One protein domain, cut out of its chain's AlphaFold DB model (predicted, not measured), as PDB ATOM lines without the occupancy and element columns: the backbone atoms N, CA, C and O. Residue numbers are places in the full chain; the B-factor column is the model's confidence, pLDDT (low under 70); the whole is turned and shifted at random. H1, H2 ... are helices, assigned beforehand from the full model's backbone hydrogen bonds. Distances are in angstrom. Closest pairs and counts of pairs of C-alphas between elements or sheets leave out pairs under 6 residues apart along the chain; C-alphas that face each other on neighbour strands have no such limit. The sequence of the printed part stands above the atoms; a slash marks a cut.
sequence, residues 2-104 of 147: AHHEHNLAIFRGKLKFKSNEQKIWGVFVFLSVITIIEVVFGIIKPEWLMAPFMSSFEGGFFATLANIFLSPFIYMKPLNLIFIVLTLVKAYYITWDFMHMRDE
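Overview. This is residues 2 to 104 of the 147 residues of the protein "Cytochrome c oxidase subunit IV" of Patiriisocius marinus (UniProt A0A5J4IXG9). After a loose first stretch, residues 2 to 19, two long helices, H1 and H4, lie side by side running opposite ways; beyond one end of the pair, a long loop and short helices H2 and H3 make a small head. The 103 printed residues have four named helices, H1 to H4 in order, and no named strand: all helix. The whole is only just extended, close to loose, with a radius of gyration of the C-alphas of 19.5 A, and spans 64 by 34 by 21 A.

Arrangement. H1, residues 20 to 44, touches H4, residues 78 to 98, at a shallow tilt of 16 degrees, opposite ways; their closest C-alphas, of Leu 31 and Lys 90, are 6.4 A apart. H3, residues 71 to 74, is close but not clearly touching H4, with closest C-alphas Pro 72 and Leu 81 at 7.3 A. H2, residues 61 to 69, is apart from H1 and H4. Every O i to N i+4 pair is within hydrogen-bond range in H1, H2 and H4; H3 is too short for one.

Along the chain. From first to last C-alpha, H1 measures 36.2 A from (273.250, 265.877, 309.776), and H4 29.3 A to (264.508, 269.678, 305.638).

Size, cuts and confidence. The printed part has no cut. The link H1 to H2 is long. Residues 2 to 16 have pLDDT under 70.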
ATOM      1  N   ALA A   2     280.765 277.084 324.692       40.56
ATOM      2  CA  ALA A   2     279.743 276.062 324.900       40.56
ATOM      3  C   ALA A   2     279.518 275.317 323.576       40.56
ATOM      4  O   ALA A   2     279.057 275.907 322.604       40.56
ATOM      5  N   HIS A   3     279.897 274.039 323.534       40.78
ATOM      6  CA  HIS A   3     279.554 273.134 322.443       40.78
ATOM      7  C   HIS A   3     278.030 272.962 322.427       40.78
ATOM      8  O   HIS A   3     277.467 272.267 323.269       40.78
ATOM      9  N   HIS A   4     277.352 273.625 321.489       46.88
ATOM     10  CA  HIS A   4     275.959 273.331 321.180       46.88
ATOM     11  C   HIS A   4     275.889 271.923 320.576       46.88
ATOM     12  O   HIS A   4     276.171 271.729 319.395       46.88
ATOM     13  N   GLU A   5     275.547 270.930 321.396       44.34
ATOM     14  CA  GLU A   5     275.286 269.575 320.920       44.34
ATOM     15  C   GLU A   5     274.040 269.567 320.026       44.34
ATOM     16  O   GLU A   5     272.900 269.679 320.484       44.34
ATOM     17  N   HIS A   6     274.270 269.451 318.719       52.19
ATOM     18  CA  HIS A   6     273.223 269.297 317.720       52.19
ATOM     19  C   HIS A   6     272.543 267.938 317.939       52.19
ATOM     20  O   HIS A   6     273.153 266.883 317.756       52.19
ATOM     21  N   ASN A   7     271.286 267.934 318.381       57.12
ATOM     22  CA  ASN A   7     270.596 266.702 318.751       57.12
ATOM     23  C   ASN A   7     270.228 265.895 317.486       57.12
ATOM     24  O   ASN A   7     269.264 266.189 316.770       57.12
ATOM     25  N   LEU A   8     271.025 264.863 317.193       61.00
ATOM     26  CA  LEU A   8     270.921 263.992 316.010       61.00
ATOM     27  C   LEU A   8     269.839 262.903 316.141       61.00
ATOM     28  O   LEU A   8     269.830 261.936 315.381       61.00
ATOM     29  N   ALA A   9     268.927 263.032 317.106       59.62
ATOM     30  CA  ALA A   9     267.833 262.093 317.302       59.62
ATOM     31  C   ALA A   9     266.642 262.359 316.361       59.62
ATOM     32  O   ALA A   9     266.137 263.482 316.282       59.62
ATOM     33  N   ILE A  10     266.136 261.296 315.733       62.50
ATOM     34  CA  ILE A  10     264.798 261.228 315.119       62.50
ATOM     35  C   ILE A  10     263.914 260.276 315.949       62.50
ATOM     36  O   ILE A  10     264.412 259.465 316.735       62.50
ATOM     37  N   PHE A  11     262.586 260.412 315.838       59.44
ATOM     38  CA  PHE A  11     261.583 259.590 316.532       59.44
ATOM     39  C   PHE A  11     261.736 259.604 318.057       59.44
ATOM     40  O   PHE A  11     261.827 258.557 318.700       59.44
ATOM     41  N   ARG A  12     261.786 260.801 318.656       59.62
ATOM     42  CA  ARG A  12     261.869 260.978 320.121       59.62
ATOM     43  C   ARG A  12     263.083 260.276 320.769       59.62
ATOM     44  O   ARG A  12     263.013 259.929 321.940       59.62
ATOM     45  N   GLY A  13     264.180 260.060 320.032       60.78
ATOM     46  CA  GLY A  13     265.409 259.454 320.572       60.78
ATOM     47  C   GLY A  13     265.710 258.025 320.118       60.78
ATOM     48  O   GLY A  13     266.758 257.509 320.495       60.78
ATOM     49  N   LYS A  14     264.842 257.385 319.322       61.00
ATOM     50  CA  LYS A  14     265.010 255.970 318.934       61.00
ATOM     51  C   LYS A  14     266.104 255.726 317.893       61.00
ATOM     52  O   LYS A  14     266.710 254.661 317.900       61.00
ATOM     53  N   LEU A  15     266.361 256.694 317.019       64.50
ATOM     54  CA  LEU A  15     267.421 256.626 316.011       64.50
ATOM     55  C   LEU A  15     268.331 257.840 316.183       64.50
ATOM     56  O   LEU A  15     267.884 258.974 316.008       64.50
ATOM     57  N   LYS A  16     269.587 257.596 316.566       63.88
ATOM     58  CA  LYS A  16     270.641 258.612 316.656       63.88
ATOM     59  C   LYS A  16     271.552 258.472 315.441       63.88
ATOM     60  O   LYS A  16     272.102 257.398 315.212       63.88
ATOM     61  N   PHE A  17     271.702 259.546 314.678       70.19
ATOM     62  CA  PHE A  17     272.585 259.578 313.512       70.19
ATOM     63  C   PHE A  17     273.962 260.121 313.879       70.19
ATOM     64  O   PHE A  17     274.107 260.820 314.881       70.19
ATOM     65  N   LYS A  18     274.978 259.797 313.074       74.44
ATOM     66  CA  LYS A  18     276.349 260.283 313.274       74.44
ATOM     67  C   LYS A  18     276.560 261.667 312.646       74.44
ATOM     68  O   LYS A  18     277.406 262.415 313.121       74.44
ATOM     69  N   SER A  19     275.794 262.017 311.606       82.50
ATOM     70  CA  SER A  19     275.871 263.314 310.918       82.50
ATOM     71  C   SER A  19     274.502 263.871 310.510       82.50
ATOM     72  O   SER A  19     273.524 263.131 310.364       82.50
ATOM     73  N   ASN A  20     274.442 265.191 310.291       80.31
ATOM     74  CA  ASN A  20     273.250 265.877 309.776       80.31
ATOM     75  C   ASN A  20     272.881 265.393 308.360       80.31
ATOM     76  O   ASN A  20     271.704 265.218 308.060       80.31
ATOM     77  N   GLU A  21     273.868 265.092 307.516       85.44
ATOM     78  CA  GLU A  21     273.641 264.545 306.170       85.44
ATOM     79  C   GLU A  21     272.998 263.153 306.211       85.44
ATOM     80  O   GLU A  21     272.024 262.899 305.503       85.44
ATOM     81  N   GLN A  22     273.476 262.264 307.093       83.69
ATOM     82  CA  GLN A  22     272.874 260.940 307.289       83.69
ATOM     83  C   GLN A  22     271.440 261.040 307.797       83.69
ATOM     84  O   GLN A  22     270.577 260.260 307.396       83.69
ATOM     85  N   LYS A  23     271.181 262.012 308.673       82.94
ATOM     86  CA  LYS A  23     269.845 262.294 309.181       82.94
ATOM     87  C   LYS A  23     268.902 262.707 308.043       82.94
ATOM     88  O   LYS A  23     267.816 262.143 307.937       82.94
ATOM     89  N   ILE A  24     269.324 263.634 307.178       87.38
ATOM     90  CA  ILE A  24     268.546 264.086 306.011       87.38
ATOM     91  C   ILE A  24     268.264 262.916 305.064       87.38
ATOM     92  O   ILE A  24     267.116 262.705 304.680       87.38
ATOM     93  N   TRP A  25     269.277 262.107 304.746       89.62
ATOM     94  CA  TRP A  25     269.109 260.911 303.915       89.62
ATOM     95  C   TRP A  25     268.146 259.889 304.534       89.62
ATOM     96  O   TRP A  25     267.319 259.312 303.831       89.62
ATOM     97  N   GLY A  26     268.195 259.703 305.855       87.69
ATOM     98  CA  GLY A  26     267.263 258.835 306.575       87.69
ATOM     99  C   GLY A  26     265.809 259.307 306.475       87.69
ATOM    100  O   GLY A  26     264.922 258.505 306.184       87.69
ATOM    101  N   VAL A  27     265.559 260.610 306.659       89.00
ATOM    102  CA  VAL A  27     264.210 261.190 306.506       89.00
ATOM    103  C   VAL A  27     263.753 261.124 305.055       89.00
ATOM    104  O   VAL A  27     262.608 260.765 304.801       89.00
ATOM    105  N   PHE A  28     264.636 261.410 304.100       92.31
ATOM    106  CA  PHE A  28     264.328 261.325 302.675       92.31
ATOM    107  C   PHE A  28     263.815 259.936 302.283       92.31
ATOM    108  O   PHE A  28     262.746 259.817 301.687       92.31
ATOM    109  N   VAL A  29     264.534 258.881 302.678       92.50
ATOM    110  CA  VAL A  29     264.128 257.496 302.406       92.50
ATOM    111  C   VAL A  29     262.795 257.176 303.082       92.50
ATOM    112  O   VAL A  29     261.908 256.610 302.448       92.50
ATOM    113  N   PHE A  30     262.608 257.584 304.339       90.81
ATOM    114  CA  PHE A  30     261.345 257.388 305.053       90.81
ATOM    115  C   PHE A  30     260.156 258.055 304.340       90.81
ATOM    116  O   PHE A  30     259.120 257.420 304.137       90.81
ATOM    117  N   LEU A  31     260.308 259.308 303.904       93.06
ATOM    118  CA  LEU A  31     259.260 260.026 303.176       93.06
ATOM    119  C   LEU A  31     259.015 259.452 301.779       93.06
ATOM    120  O   LEU A  31     257.868 259.417 301.333       93.06
ATOM    121  N   SER A  32     260.059 258.967 301.107       94.50
ATOM    122  CA  SER A  32     259.933 258.262 299.830       94.50
ATOM    123  C   SER A  32     259.095 256.994 299.984       94.50
ATOM    124  O   SER A  32     258.148 256.800 299.224       94.50
ATOM    125  N   VAL A  33     259.353 256.187 301.017       94.88
ATOM    126  CA  VAL A  33     258.561 254.984 301.316       94.88
ATOM    127  C   VAL A  33     257.099 255.332 301.588       94.88
ATOM    128  O   VAL A  33     256.219 254.713 300.995       94.88
ATOM    129  N   ILE A  34     256.823 256.343 302.423       93.94
ATOM    130  CA  ILE A  34     255.444 256.802 302.666       93.94
ATOM    131  C   ILE A  34     254.770 257.203 301.351       93.94
ATOM    132  O   ILE A  34     253.651 256.776 301.084       93.94
ATOM    133  N   THR A  35     255.474 257.956 300.506       95.06
ATOM    134  CA  THR A  35     254.940 258.436 299.225       95.06
ATOM    135  C   THR A  35     254.661 257.288 298.258       95.06
ATOM    136  O   THR A  35     253.628 257.284 297.595       95.06
ATOM    137  N   ILE A  36     255.536 256.282 298.194       96.12
ATOM    138  CA  ILE A  36     255.310 255.080 297.382       96.12
ATOM    139  C   ILE A  36     254.066 254.341 297.875       96.12
ATOM    140  O   ILE A  36     253.216 253.983 297.063       96.12
ATOM    141  N   ILE A  37     253.929 254.150 299.191       92.75
ATOM    142  CA  ILE A  37     252.748 253.511 299.786       92.75
ATOM    143  C   ILE A  37     251.489 254.296 299.412       92.75
ATOM    144  O   ILE A  37     250.537 253.709 298.910       92.75
ATOM    145  N   GLU A  38     251.487 255.616 299.578       94.06
ATOM    146  CA  GLU A  38     250.360 256.463 299.186       94.06
ATOM    147  C   GLU A  38     250.008 256.306 297.707       94.06
ATOM    148  O   GLU A  38     248.846 256.097 297.379       94.06
ATOM    149  N   VAL A  39     250.988 256.342 296.803       95.00
ATOM    150  CA  VAL A  39     250.736 256.160 295.366       95.00
ATOM    151  C   VAL A  39     250.154 254.776 295.080       95.00
ATOM    152  O   VAL A  39     249.163 254.669 294.362       95.00
ATOM    153  N   VAL A  40     250.702 253.718 295.685       94.75
ATOM    154  CA  VAL A  40     250.199 252.345 295.532       94.75
ATOM    155  C   VAL A  40     248.753 252.232 296.018       94.75
ATOM    156  O   VAL A  40     247.901 251.733 295.285       94.75
ATOM    157  N   PHE A  41     248.438 252.748 297.208       93.38
ATOM    158  CA  PHE A  41     247.066 252.784 297.728       93.38
ATOM    159  C   PHE A  41     246.140 253.648 296.860       93.38
ATOM    160  O   PHE A  41     244.961 253.331 296.710       93.38
ATOM    161  N   GLY A  42     246.670 254.710 296.252       92.06
ATOM    162  CA  GLY A  42     245.940 255.613 295.365       92.06
ATOM    163  C   GLY A  42     245.621 255.001 294.006       92.06
ATOM    164  O   GLY A  42     244.610 255.364 293.408       92.06
ATOM    165  N   ILE A  43     246.441 254.058 293.541       94.62
ATOM    166  CA  ILE A  43     246.206 253.294 292.311       94.62
ATOM    167  C   ILE A  43     245.280 252.110 292.593       94.62
ATOM    168  O   ILE A  43     244.270 251.956 291.914       94.62
ATOM    169  N   ILE A  44     245.600 251.296 293.606       94.81
ATOM    170  CA  ILE A  44     244.862 250.061 293.911       94.81
ATOM    171  C   ILE A  44     243.459 250.363 294.449       94.81
ATOM    172  O   ILE A  44     242.539 249.604 294.169       94.81
ATOM    173  N   LYS A  45     243.287 251.463 295.202       92.38
ATOM    174  CA  LYS A  45     242.012 251.908 295.800       92.38
ATOM    175  C   LYS A  45     241.190 250.742 296.364       92.38
ATOM    176  O   LYS A  45     240.094 250.467 295.871       92.38
ATOM    177  N   PRO A  46     241.718 250.035 297.374       91.00
ATOM    178  CA  PRO A  46     241.099 248.806 297.845       91.00
ATOM    179  C   PRO A  46     239.650 249.038 298.296       91.00
ATOM    180  O   PRO A  46     239.364 250.007 299.003       91.00
ATOM    181  N   GLU A  47     238.746 248.130 297.917       88.88
ATOM    182  CA  GLU A  47     237.295 248.283 298.119       88.88
ATOM    183  C   GLU A  47     236.912 248.512 299.590       88.88
ATOM    184  O   GLU A  47     236.061 249.347 299.893       88.88
ATOM    185  N   TRP A  48     237.615 247.864 300.522       86.69
ATOM    186  CA  TRP A  48     237.394 248.005 301.965       86.69
ATOM    187  C   TRP A  48     237.742 249.397 302.530       86.69
ATOM    188  O   TRP A  48     237.299 249.729 303.624       86.69
ATOM    189  N   LEU A  49     238.489 250.236 301.799       87.25
ATOM    190  CA  LEU A  49     238.744 251.642 302.160       87.25
ATOM    191  C   LEU A  49     237.851 252.634 301.404       87.25
ATOM    192  O   LEU A  49     237.959 253.847 301.616       87.25
ATOM    193  N   MET A  50     237.008 252.141 300.497       86.06
ATOM    194  CA  MET A  50     236.173 252.962 299.618       86.06
ATOM    195  C   MET A  50     234.740 253.130 300.133       86.06
ATOM    196  O   MET A  50     234.034 254.012 299.639       86.06
ATOM    197  N   ALA A  51     234.336 252.344 301.134       86.94
ATOM    198  CA  ALA A  51     233.091 252.516 301.875       86.94
ATOM    199  C   ALA A  51     233.325 253.371 303.136       86.94
ATOM    200  O   ALA A  51     234.363 253.205 303.781       86.94
ATOM    201  N   PRO A  52     232.400 254.283 303.500       84.38
ATOM    202  CA  PRO A  52     232.482 255.031 304.753       84.38
ATOM    203  C   PRO A  52     232.660 254.105 305.960       84.38
ATOM    204  O   PRO A  52     232.049 253.039 306.021       84.38
ATOM    205  N   PHE A  53     233.498 254.508 306.918       82.56
ATOM    206  CA  PHE A  53     233.822 253.673 308.083       82.56
ATOM    207  C   PHE A  53     232.614 253.450 308.999       82.56
ATOM    208  O   PHE A  53     232.500 252.418 309.654       82.56
ATOM    209  N   MET A  54     231.734 254.447 309.072       84.31
ATOM    210  CA  MET A  54     230.615 254.494 310.000       84.31
ATOM    211  C   MET A  54     229.410 255.126 309.306       84.31
ATOM    212  O   MET A  54     229.556 256.107 308.580       84.31
ATOM    213  N   SER A  55     228.220 254.575 309.535       84.31
ATOM    214  CA  SER A  55     226.964 255.201 309.126       84.31
ATOM    215  C   SER A  55     226.622 256.370 310.048       84.31
ATOM    216  O   SER A  55     226.903 256.318 311.246       84.31
ATOM    217  N   SER A  56     225.976 257.399 309.506       84.31
ATOM    218  CA  SER A  56     225.460 258.522 310.293       84.31
ATOM    219  C   SER A  56     224.569 258.028 311.433       84.31
ATOM    220  O   SER A  56     223.779 257.102 311.252       84.31
ATOM    221  N   PHE A  57     224.664 258.666 312.594       88.00
ATOM    222  CA  PHE A  57     223.752 258.384 313.694       88.00
ATOM    223  C   PHE A  57     222.389 259.017 313.390       88.00
ATOM    224  O   PHE A  57     222.300 260.232 313.207       88.00
ATOM    225  N   GLU A  58     221.333 258.208 313.337       85.62
ATOM    226  CA  GLU A  58     219.953 258.690 313.229       85.62
ATOM    227  C   GLU A  58     219.386 258.968 314.631       85.62
ATOM    228  O   GLU A  58     219.482 258.129 315.527       85.62
ATOM    229  N   GLY A  59     218.819 260.161 314.852       83.75
ATOM    230  CA  GLY A  59     218.243 260.529 316.149       83.75
ATOM    231  C   GLY A  59     218.093 262.036 316.385       83.75
ATOM    232  O   GLY A  59     218.226 262.845 315.470       83.75
ATOM    233  N   GLY A  60     217.796 262.403 317.637       86.62
ATOM    234  CA  GLY A  60     217.569 263.789 318.073       86.62
ATOM    235  C   GLY A  60     218.839 264.649 318.194       86.62
ATOM    236  O   GLY A  60     219.895 264.318 317.665       86.62
ATOM    237  N   PHE A  61     218.752 265.752 318.945       89.75
ATOM    238  CA  PHE A  61     219.795 266.791 319.066       89.75
ATOM    239  C   PHE A  61     221.219 266.278 319.380       89.75
ATOM    240  O   PHE A  61     222.207 266.823 318.897       89.75
ATOM    241  N   PHE A  62     221.352 265.203 320.160       90.00
ATOM    242  CA  PHE A  62     222.665 264.624 320.459       90.00
ATOM    243  C   PHE A  62     223.284 263.879 319.267       90.00
ATOM    244  O   PHE A  62     224.501 263.920 319.091       90.00
ATOM    245  N   ALA A  63     222.467 263.245 318.423       87.56
ATOM    246  CA  ALA A  63     222.945 262.551 317.229       87.56
ATOM    247  C   ALA A  63     223.442 263.548 316.171       87.56
ATOM    248  O   ALA A  63     224.479 263.323 315.549       87.56
ATOM    249  N   THR A  64     222.768 264.693 316.016       87.62
ATOM    250  CA  THR A  64     223.193 265.736 315.071       87.62
ATOM    251  C   THR A  64     224.525 266.366 315.473       87.62
ATOM    252  O   THR A  64     225.408 266.502 314.628       87.62
ATOM    253  N   LEU A  65     224.720 266.677 316.759       90.25
ATOM    254  CA  LEU A  65     226.010 267.151 317.271       90.25
ATOM    255  C   LEU A  65     227.125 266.132 317.017       90.25
ATOM    256  O   LEU A  65     228.175 266.495 316.488       90.25
ATOM    257  N   ALA A  66     226.890 264.858 317.340       88.19
ATOM    258  CA  ALA A  66     227.866 263.798 317.104       88.19
ATOM    259  C   ALA A  66     228.249 263.692 315.616       88.19
ATOM    260  O   ALA A  66     229.437 263.628 315.299       88.19
ATOM    261  N   ASN A  67     227.268 263.761 314.708       88.06
ATOM    262  CA  ASN A  67     227.504 263.718 313.264       88.06
ATOM    263  C   ASN A  67     228.358 264.896 312.765       88.06
ATOM    264  O   ASN A  67     229.189 264.708 311.881       88.06
ATOM    265  N   ILE A  68     228.203 266.097 313.335       88.38
ATOM    266  CA  ILE A  68     229.012 267.271 312.964       88.38
ATOM    267  C   ILE A  68     230.481 267.060 313.355       88.38
ATOM    268  O   ILE A  68     231.374 267.225 312.520       88.38
ATOM    269  N   PHE A  69     230.743 266.646 314.599       88.50
ATOM    270  CA  PHE A  69     232.109 266.425 315.085       88.50
ATOM    271  C   PHE A  69     232.800 265.235 314.405       88.50
ATOM    272  O   PHE A  69     233.994 265.294 314.119       88.50
ATOM    273  N   LEU A  70     232.055 264.165 314.121       86.88
ATOM    274  CA  LEU A  70     232.563 262.951 313.476       86.88
ATOM    275  C   LEU A  70     232.416 262.976 311.950       86.88
ATOM    276  O   LEU A  70     232.677 261.968 311.291       86.88
ATOM    277  N   SER A  71     232.053 264.123 311.372       85.62
ATOM    278  CA  SER A  71     231.818 264.265 309.934       85.62
ATOM    279  C   SER A  71     232.950 263.727 309.041       85.62
ATOM    280  O   SER A  71     232.623 263.047 308.062       85.62
ATOM    281  N   PRO A  72     234.257 263.884 309.362       84.06
ATOM    282  CA  PRO A  72     235.322 263.336 308.520       84.06
ATOM    283  C   PRO A  72     235.354 261.802 308.506       84.06
ATOM    284  O   PRO A  72     235.852 261.212 307.557       84.06
ATOM    285  N   PHE A  73     234.837 261.145 309.545       85.75
ATOM    286  CA  PHE A  73     234.827 259.683 309.665       85.75
ATOM    287  C   PHE A  73     233.538 259.058 309.119       85.75
ATOM    288  O   PHE A  73     233.558 257.919 308.655       85.75
ATOM    289  N   ILE A  74     232.433 259.803 309.177       85.38
ATOM    290  CA  ILE A  74     231.104 259.351 308.753       85.38
ATOM    291  C   ILE A  74     230.903 259.553 307.250       85.38
ATOM    292  O   ILE A  74     230.396 258.671 306.566       85.38
ATOM    293  N   TYR A  75     231.299 260.710 306.716       82.81
ATOM    294  CA  TYR A  75     230.974 261.068 305.333       82.81
ATOM    295  C   TYR A  75     232.116 260.812 304.351       82.81
ATOM    296  O   TYR A  75     231.875 260.672 303.152       82.81
ATOM    297  N   MET A  76     233.364 260.746 304.822       88.19
ATOM    298  CA  MET A  76     234.509 260.543 303.937       88.19
ATOM    299  C   MET A  76     234.916 259.077 303.868       88.19
ATOM    300  O   MET A  76     234.841 258.320 304.835       88.19
ATOM    301  N   LYS A  77     235.420 258.688 302.697       91.00
ATOM    302  CA  LYS A  77     236.056 257.388 302.511       91.00
ATOM    303  C   LYS A  77     237.285 257.293 303.426       91.00
ATOM    304  O   LYS A  77     238.103 258.219 303.399       91.00
ATOM    305  N   PRO A  78     237.476 256.187 304.166       90.25
ATOM    306  CA  PRO A  78     238.661 255.949 304.989       90.25
ATOM    307  C   PRO A  78     239.966 256.148 304.221       90.25
ATOM    308  O   PRO A  78     240.926 256.687 304.769       90.25
ATOM    309  N   LEU A  79     239.977 255.793 302.928       92.00
ATOM    310  CA  LEU A  79     241.105 256.052 302.040       92.00
ATOM    311  C   LEU A  79     241.501 257.537 302.053       92.00
ATOM    312  O   LEU A  79     242.655 257.862 302.304       92.00
ATOM    313  N   ASN A  80     240.540 258.443 301.854       92.00
ATOM    314  CA  ASN A  80     240.797 259.884 301.806       92.00
ATOM    315  C   ASN A  80     241.325 260.410 303.144       92.00
ATOM    316  O   ASN A  80     242.228 261.243 303.160       92.00
ATOM    317  N   LEU A  81     240.799 259.906 304.262       90.75
ATOM    318  CA  LEU A  81     241.281 260.279 305.588       90.75
ATOM    319  C   LEU A  81     242.747 259.864 305.785       90.75
ATOM    320  O   LEU A  81     243.555 260.665 306.254       90.75
ATOM    321  N   ILE A  82     243.106 258.643 305.366       91.38
ATOM    322  CA  ILE A  82     244.491 258.155 305.388       91.38
ATOM    323  C   ILE A  82     245.388 259.077 304.556       91.38
ATOM    324  O   ILE A  82     246.431 259.499 305.048       91.38
ATOM    325  N   PHE A  83     244.974 259.461 303.347       94.06
ATOM    326  CA  PHE A  83     245.743 260.386 302.507       94.06
ATOM    327  C   PHE A  83     245.941 261.759 303.148       94.06
ATOM    328  O   PHE A  83     247.046 262.298 303.096       94.06
ATOM    329  N   ILE A  84     244.905 262.324 303.772       92.81
ATOM    330  CA  ILE A  84     245.010 263.612 304.469       92.81
ATOM    331  C   ILE A  84     246.024 263.502 305.610       92.81
ATOM    332  O   ILE A  84     246.933 264.325 305.710       92.81
ATOM    333  N   VAL A  85     245.924 262.457 306.435       92.06
ATOM    334  CA  VAL A  85     246.842 262.243 307.562       92.06
ATOM    335  C   VAL A  85     248.272 262.010 307.077       92.06
ATOM    336  O   VAL A  85     249.189 262.658 307.578       92.06
ATOM    337  N   LEU A  86     248.485 261.139 306.087       91.44
ATOM    338  CA  LEU A  86     249.816 260.875 305.535       91.44
ATOM    339  C   LEU A  86     250.420 262.130 304.893       91.44
ATOM    340  O   LEU A  86     251.605 262.409 305.081       91.44
ATOM    341  N   THR A  87     249.605 262.959 304.240       93.19
ATOM    342  CA  THR A  87     250.038 264.250 303.694       93.19
ATOM    343  C   THR A  87     250.475 265.217 304.793       93.19
ATOM    344  O   THR A  87     251.548 265.811 304.683       93.19
ATOM    345  N   LEU A  88     249.711 265.334 305.885       92.44
ATOM    346  CA  LEU A  88     250.088 266.168 307.033       92.44
ATOM    347  C   LEU A  88     251.364 265.668 307.715       92.44
ATOM    348  O   LEU A  88     252.232 266.466 308.067       92.44
ATOM    349  N   VAL A  89     251.502 264.351 307.871       91.31
ATOM    350  CA  VAL A  89     252.700 263.728 308.439       91.31
ATOM    351  C   VAL A  89     253.925 264.044 307.580       91.31
ATOM    352  O   VAL A  89     254.939 264.493 308.116       91.31
ATOM    353  N   LYS A  90     253.838 263.885 306.255       93.62
ATOM    354  CA  LYS A  90     254.928 264.259 305.343       93.62
ATOM    355  C   LYS A  90     255.264 265.741 305.448       93.62
ATOM    356  O   LYS A  90     256.433 266.070 305.616       93.62
ATOM    357  N   ALA A  91     254.262 266.620 305.388       91.81
ATOM    358  CA  ALA A  91     254.468 268.062 305.498       91.81
ATOM    359  C   ALA A  91     255.201 268.419 306.798       91.81
ATOM    360  O   ALA A  91     256.196 269.137 306.763       91.81
ATOM    361  N   TYR A  92     254.789 267.829 307.924       91.00
ATOM    362  CA  TYR A  92     255.464 268.006 309.205       91.00
ATOM    363  C   TYR A  92     256.943 267.602 309.146       91.00
ATOM    364  O   TYR A  92     257.798 268.406 309.508       91.00
ATOM    365  N   TYR A  93     257.266 266.401 308.662       90.25
ATOM    366  CA  TYR A  93     258.658 265.944 308.568       90.25
ATOM    367  C   TYR A  93     259.490 266.771 307.579       90.25
ATOM    368  O   TYR A  93     260.662 267.034 307.845       90.25
ATOM    369  N   ILE A  94     258.893 267.248 306.481       91.62
ATOM    370  CA  ILE A  94     259.559 268.159 305.542       91.62
ATOM    371  C   ILE A  94     259.954 269.451 306.255       91.62
ATOM    372  O   ILE A  94     261.128 269.824 306.278       91.62
ATOM    373  N   THR A  95     258.992 270.127 306.880       90.06
ATOM    374  CA  THR A  95     259.254 271.417 307.522       90.06
ATOM    375  C   THR A  95     260.168 271.270 308.741       90.06
ATOM    376  O   THR A  95     260.988 272.142 309.031       90.06
ATOM    377  N   TRP A  96     260.065 270.159 309.464       87.69
ATOM    378  CA  TRP A  96     260.852 269.929 310.666       87.69
ATOM    379  C   TRP A  96     262.316 269.590 310.362       87.69
ATOM    380  O   TRP A  96     263.204 270.187 310.974       87.69
ATOM    381  N   ASP A  97     262.573 268.671 309.420       86.69
ATOM    382  CA  ASP A  97     263.914 268.137 309.152       86.69
ATOM    383  C   ASP A  97     264.606 268.738 307.917       86.69
ATOM    384  O   ASP A  97     265.815 268.941 307.974       86.69
ATOM    385  N   PHE A  98     263.892 269.068 306.832       85.88
ATOM    386  CA  PHE A  98     264.508 269.678 305.638       85.88
ATOM    387  C   PHE A  98     264.562 271.201 305.721       85.88
ATOM    388  O   PHE A  98     265.562 271.812 305.352       85.88
ATOM    389  N   MET A  99     263.512 271.824 306.257       88.38
ATOM    390  CA  MET A  99     263.485 273.279 306.460       88.38
ATOM    391  C   MET A  99     264.095 273.700 307.804       88.38
ATOM    392  O   MET A  99     263.986 274.859 308.185       88.38
ATOM    393  N   HIS A 100     264.723 272.768 308.529       84.31
ATOM    394  CA  HIS A 100     265.452 273.006 309.780       84.31
ATOM    395  C   HIS A 100     264.651 273.705 310.899       84.31
ATOM    396  O   HIS A 100     265.225 274.077 311.922       84.31
ATOM    397  N   MET A 101     263.314 273.799 310.807       84.62
ATOM    398  CA  MET A 101     262.501 274.475 311.832       84.62
ATOM    399  C   MET A 101     262.610 273.844 313.224       84.62
ATOM    400  O   MET A 101     262.240 274.462 314.228       84.62
ATOM    401  N   ARG A 102     263.067 272.592 313.309       82.12
ATOM    402  CA  ARG A 102     263.321 271.919 314.580       82.12
ATOM    403  C   ARG A 102     264.334 272.661 315.440       82.12
ATOM    404  O   ARG A 102     264.112 272.782 316.647       82.12
ATOM    405  N   ASP A 103     265.413 273.111 314.814       83.19
ATOM    406  CA  ASP A 103     266.574 273.686 315.489       83.19
ATOM    407  C   ASP A 103     266.438 275.225 315.609       83.19
ATOM    408  O   ASP A 103     267.272 275.892 316.212       83.19
ATOM    409  N   GLU A 104     265.304 275.771 315.149       88.06
ATOM    410  CA  GLU A 104     264.940 277.181 315.257       88.06
ATOM    411  C   GLU A 104     264.314 277.570 316.599       88.06
ATOM    412  O   GLU A 104     263.634 276.779 317.279       88.06
TER     413      GLU A 104